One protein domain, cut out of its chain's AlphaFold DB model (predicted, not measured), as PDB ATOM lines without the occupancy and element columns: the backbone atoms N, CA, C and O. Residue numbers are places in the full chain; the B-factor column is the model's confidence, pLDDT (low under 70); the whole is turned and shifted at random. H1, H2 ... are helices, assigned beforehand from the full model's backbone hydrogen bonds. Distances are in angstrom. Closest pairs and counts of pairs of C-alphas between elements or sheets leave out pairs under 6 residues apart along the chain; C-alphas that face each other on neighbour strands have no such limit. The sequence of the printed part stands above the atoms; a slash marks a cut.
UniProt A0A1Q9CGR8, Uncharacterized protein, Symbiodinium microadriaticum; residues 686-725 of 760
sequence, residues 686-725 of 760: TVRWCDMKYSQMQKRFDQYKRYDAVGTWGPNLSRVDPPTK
ATOM      1  N   THR A 686     174.714 189.675 185.525       77.62
ATOM      2  CA  THR A 686     175.630 188.713 186.169       77.62
ATOM      3  C   THR A 686     175.643 187.357 185.464       77.62
ATOM      4  O   THR A 686     176.717 186.844 185.162       77.62
ATOM      5  N   VAL A 687     174.477 186.817 185.086       81.06
ATOM      6  CA  VAL A 687     174.393 185.553 184.328       81.06
ATOM      7  C   VAL A 687     175.177 185.638 183.011       81.06
ATOM      8  O   VAL A 687     175.897 184.710 182.669       81.06
ATOM      9  N   ARG A 688     175.161 186.787 182.320       81.88
ATOM     10  CA  ARG A 688     175.933 186.991 181.076       81.88
ATOM     11  C   ARG A 688     177.444 187.110 181.286       81.88
ATOM     12  O   ARG A 688     178.177 187.042 180.303       81.88
ATOM     13  N   TRP A 689     177.905 187.334 182.517       81.56
ATOM     14  CA  TRP A 689     179.317 187.202 182.879       81.56
ATOM     15  C   TRP A 689     179.661 185.745 183.184       81.56
ATOM     16  O   TRP A 689     180.669 185.262 182.682       81.56
ATOM     17  N   CYS A 690     178.806 185.024 183.917       82.06
ATOM     18  CA  CYS A 690     178.975 183.590 184.174       82.06
ATOM     19  C   CYS A 690     178.964 182.749 182.880       82.06
ATOM     20  O   CYS A 690     179.769 181.835 182.740       82.06
ATOM     21  N   ASP A 691     178.123 183.109 181.904       88.69
ATOM     22  CA  ASP A 691     178.068 182.493 180.567       88.69
ATOM     23  C   ASP A 691     179.305 182.809 179.689       88.69
ATOM     24  O   ASP A 691     179.449 182.271 178.586       88.69
ATOM     25  N   MET A 692     180.188 183.723 180.112       89.31
ATOM     26  CA  MET A 692     181.293 184.227 179.294       89.31
ATOM     27  C   MET A 692     182.609 183.514 179.612       89.31
ATOM     28  O   MET A 692     183.083 183.523 180.745       89.31
ATOM     29  N   LYS A 693     183.270 182.959 178.584       95.19
ATOM     30  CA  LYS A 693     184.609 182.363 178.737       95.19
ATOM     31  C   LYS A 693     185.585 183.377 179.345       95.19
ATOM     32  O   LYS A 693     185.669 184.508 178.864       95.19
ATOM     33  N   TYR A 694     186.381 182.949 180.326       89.38
ATOM     34  CA  TYR A 694     187.327 183.798 181.065       89.38
ATOM     35  C   TYR A 694     188.236 184.651 180.157       89.38
ATOM     36  O   TYR A 694     188.372 185.852 180.362       89.38
ATOM     37  N   SER A 695     188.759 184.089 179.063       93.12
ATOM     38  CA  SER A 695     189.593 184.825 178.097       93.12
ATOM     39  C   SER A 695     188.850 185.895 177.275       93.12
ATOM     40  O   SER A 695     189.483 186.781 176.704       93.12
ATOM     41  N   GLN A 696     187.515 185.851 177.206       91.69
ATOM     42  CA  GLN A 696     186.686 186.943 176.674       91.69
ATOM     43  C   GLN A 696     186.340 187.968 177.760       91.69
ATOM     44  O   GLN A 696     186.238 189.155 177.459       91.69
ATOM     45  N   MET A 697     186.175 187.512 179.004       88.94
ATOM     46  CA  MET A 697     185.947 188.355 180.178       88.94
ATOM     47  C   MET A 697     187.146 189.285 180.418       88.94
ATOM     48  O   MET A 697     186.981 190.504 180.437       88.94
ATOM     49  N   GLN A 698     188.355 188.715 180.470       88.00
ATOM     50  CA  GLN A 698     189.627 189.432 180.587       88.00
ATOM     51  C   GLN A 698     189.783 190.470 179.464       88.00
ATOM     52  O   GLN A 698     189.810 191.664 179.738       88.00
ATOM     53  N   LYS A 699     189.659 190.050 178.192       90.94
ATOM     54  CA  LYS A 699     189.725 190.948 177.021       90.94
ATOM     55  C   LYS A 699     188.691 192.082 176.996       90.94
ATOM     56  O   LYS A 699     188.850 193.007 176.200       90.94
ATOM     57  N   ARG A 700     187.615 192.028 177.794       86.94
ATOM     58  CA  ARG A 700     186.682 193.159 177.988       86.94
ATOM     59  C   ARG A 700     187.100 194.060 179.144       86.94
ATOM     60  O   ARG A 700     186.938 195.273 179.033       86.94
ATOM     61  N   PHE A 701     187.651 193.481 180.207       84.06
ATOM     62  CA  PHE A 701     188.248 194.207 181.324       84.06
ATOM     63  C   PHE A 701     189.428 195.068 180.838       84.06
ATOM     64  O   PHE A 701     189.429 196.272 181.071       84.06
ATOM     65  N   ASP A 702     190.318 194.491 180.021       86.38
ATOM     66  CA  ASP A 702     191.452 195.172 179.367       86.38
ATOM     67  C   ASP A 702     191.014 196.321 178.430       86.38
ATOM     68  O   ASP A 702     191.783 197.228 178.123       86.38
ATOM     69  N   GLN A 703     189.762 196.296 177.956       90.12
ATOM     70  CA  GLN A 703     189.158 197.350 177.130       90.12
ATOM     71  C   GLN A 703     188.397 198.406 177.953       90.12
ATOM     72  O   GLN A 703     187.668 199.204 177.364       90.12
ATOM     73  N   TYR A 704     188.498 198.379 179.287       85.56
ATOM     74  CA  TYR A 704     187.712 199.195 180.228       85.56
ATOM     75  C   TYR A 704     186.182 199.016 180.086       85.56
ATOM     76  O   TYR A 704     185.385 199.842 180.527       85.56
ATOM     77  N   LYS A 705     185.736 197.902 179.486       75.62
ATOM     78  CA  LYS A 705     184.321 197.598 179.210       75.62
ATOM     79  C   LYS A 705     183.744 196.667 180.270       75.62
ATOM     80  O   LYS A 705     183.399 195.516 179.982       75.62
ATOM     81  N   ARG A 706     183.575 197.185 181.490       63.03
ATOM     82  CA  ARG A 706     182.678 196.548 182.462       63.03
ATOM     83  C   ARG A 706     181.240 196.610 181.934       63.03
ATOM     84  O   ARG A 706     180.596 197.647 181.914       63.03
ATOM     85  N   TYR A 707     180.738 195.465 181.486       59.00
ATOM     86  CA  TYR A 707     179.317 195.215 181.243       59.00
ATOM     87  C   TYR A 707     178.576 194.889 182.552       59.00
ATOM     88  O   TYR A 707     177.844 193.906 182.597       59.00
ATOM     89  N   ASP A 708     178.793 195.638 183.630       65.19
ATOM     90  CA  ASP A 708     177.893 195.596 184.788       65.19
ATOM     91  C   ASP A 708     176.664 196.501 184.530       65.19
ATOM     92  O   ASP A 708     176.413 196.933 183.400       65.19
ATOM     93  N   ALA A 709     175.831 196.739 185.545       49.66
ATOM     94  CA  ALA A 709     174.637 197.577 185.405       49.66
ATOM     95  C   ALA A 709     174.921 199.098 185.451       49.66
ATOM     96  O   ALA A 709     173.966 199.874 185.366       49.66
ATOM     97  N   VAL A 710     176.188 199.508 185.603       51.72
ATOM     98  CA  VAL A 710     176.635 200.896 185.830       51.72
ATOM     99  C   VAL A 710     177.166 201.546 184.541       51.72
ATOM    100  O   VAL A 710     177.063 202.757 184.382       51.72
ATOM    101  N   GLY A 711     177.616 200.754 183.560       58.22
ATOM    102  CA  GLY A 711     177.909 201.220 182.196       58.22
ATOM    103  C   GLY A 711     179.400 201.328 181.866       58.22
ATOM    104  O   GLY A 711     180.239 200.690 182.489       58.22
ATOM    105  N   THR A 712     179.748 202.097 180.830       54.62
ATOM    106  CA  THR A 712     181.146 202.265 180.393       54.62
ATOM    107  C   THR A 712     181.850 203.341 181.205       54.62
ATOM    108  O   THR A 712     181.548 204.524 181.047       54.62
ATOM    109  N   TRP A 713     182.818 202.942 182.024       58.50
ATOM    110  CA  TRP A 713     183.623 203.862 182.822       58.50
ATOM    111  C   TRP A 713     184.605 204.636 181.930       58.50
ATOM    112  O   TRP A 713     185.097 204.123 180.923       58.50
ATOM    113  N   GLY A 714     184.885 205.889 182.292       58.12
ATOM    114  CA  GLY A 714     185.921 206.685 181.630       58.12
ATOM    115  C   GLY A 714     187.338 206.237 182.021       58.12
ATOM    116  O   GLY A 714     187.503 205.539 183.018       58.12
ATOM    117  N   PRO A 715     188.384 206.688 181.299       50.66
ATOM    118  CA  PRO A 715     189.777 206.337 181.607       50.66
ATOM    119  C   PRO A 715     190.274 206.869 182.965       50.66
ATOM    120  O   PRO A 715     191.305 206.415 183.451       50.66
ATOM    121  N   ASN A 716     189.542 207.797 183.595       49.25
ATOM    122  CA  ASN A 716     189.827 208.300 184.936       49.25
ATOM    123  C   ASN A 716     188.750 207.779 185.901       49.25
ATOM    124  O   ASN A 716     187.603 208.228 185.840       49.25
ATOM    125  N   LEU A 717     189.132 206.870 186.803       45.47
ATOM    126  CA  LEU A 717     188.229 206.176 187.739       45.47
ATOM    127  C   LEU A 717     187.546 207.099 188.768       45.47
ATOM    128  O   LEU A 717     186.532 206.726 189.349       45.47
ATOM    129  N   SER A 718     188.057 208.317 188.959       45.03
ATOM    130  CA  SER A 718     187.520 209.334 189.875       45.03
ATOM    131  C   SER A 718     186.318 210.123 189.331       45.03
ATOM    132  O   SER A 718     185.820 211.032 189.994       45.03
ATOM    133  N   ARG A 719     185.843 209.832 188.112       50.44
ATOM    134  CA  ARG A 719     184.787 210.619 187.456       50.44
ATOM    135  C   ARG A 719     183.421 209.936 187.544       50.44
ATOM    136  O   ARG A 719     183.142 209.033 186.763       50.44
ATOM    137  N   VAL A 720     182.557 210.448 188.427       55.53
ATOM    138  CA  VAL A 720     181.123 210.095 188.504       55.53
ATOM    139  C   VAL A 720     180.499 210.118 187.108       55.53
ATOM    140  O   VAL A 720     180.597 211.126 186.398       55.53
ATOM    141  N   ASP A 721     179.848 209.022 186.722       52.16
ATOM    142  CA  ASP A 721     179.255 208.886 185.394       52.16
ATOM    143  C   ASP A 721     178.078 209.879 185.219       52.16
ATOM    144  O   ASP A 721     177.092 209.820 185.965       52.16
ATOM    145  N   PRO A 722     178.146 210.833 184.262       58.16
ATOM    146  CA  PRO A 722     177.163 211.909 184.171       58.16
ATOM    147  C   PRO A 722     175.692 211.484 183.985       58.16
ATOM    148  O   PRO A 722     174.856 212.182 184.576       58.16
ATOM    149  N   PRO A 723     175.339 210.435 183.203       53.03
ATOM    150  CA  PRO A 723     173.961 209.958 183.074       53.03
ATOM    151  C   PRO A 723     173.468 209.040 184.207       53.03
ATOM    152  O   PRO A 723     172.284 209.131 184.525       53.03
ATOM    153  N   THR A 724     174.292 208.180 184.824       62.31
ATOM    154  CA  THR A 724     173.820 207.309 185.931       62.31
ATOM    155  C   THR A 724     173.892 207.956 187.312       62.31
ATOM    156  O   THR A 724     173.130 207.553 188.188       62.31
ATOM    157  N   LYS A 725     174.762 208.959 187.510       59.69
ATOM    158  CA  LYS A 725     175.046 209.624 188.803       59.69
ATOM    159  C   LYS A 725     175.633 208.722 189.894       59.69
ATOM    160  O   LYS A 725     175.713 209.145 191.043       59.69
TER     161      LYS A 725
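What this domain is: This is residues 686 to 725 of the 760 residues of an uncharacterized protein of Symbiodinium microadriaticum (UniProt A0A1Q9CGR8). This domain has little regular structure: two short helices, H2 and the smaller H1, sit at one end of a flat, loose ribbon, and a long unnamed stretch, residues 702 to 725, winds back and forth away from H2 to the other end. The printed part has 40 residues, with the helices in the order H1, H2 and no named strand; the class is all helix, although the named elements hold only 13 residues. It is loose, with a radius of gyration of the C-alphas of 11.5 A, and spans 31 by 19 by 10 A.

Where its parts are: H2, the longest helix, holds residues 694 to 701 and measures 10.5 A, from C-alpha 694 at (187.327, 183.798, 181.065) to C-alpha 701 at (188.248, 194.207, 181.324). H1 holds residues 686 to 690, beginning at (175.630, 188.713, 186.169), and measures 6.4 A.

How they stand to each other: H2 and H1 are close but not clearly touching; their closest C-alphas, of Met 697 and Trp 689, are 7.3 A apart. In H1 every O i to N i+4 pair is within hydrogen-bond range; in H2, 3 of 4.

The domain as a whole: The C-alphas farthest apart, of Lys 693 and Pro 722, are 31.0 A apart. The link from H1 to H2 is tight, and the printed part has no cut. Residues 706 to 725 have pLDDT under 70.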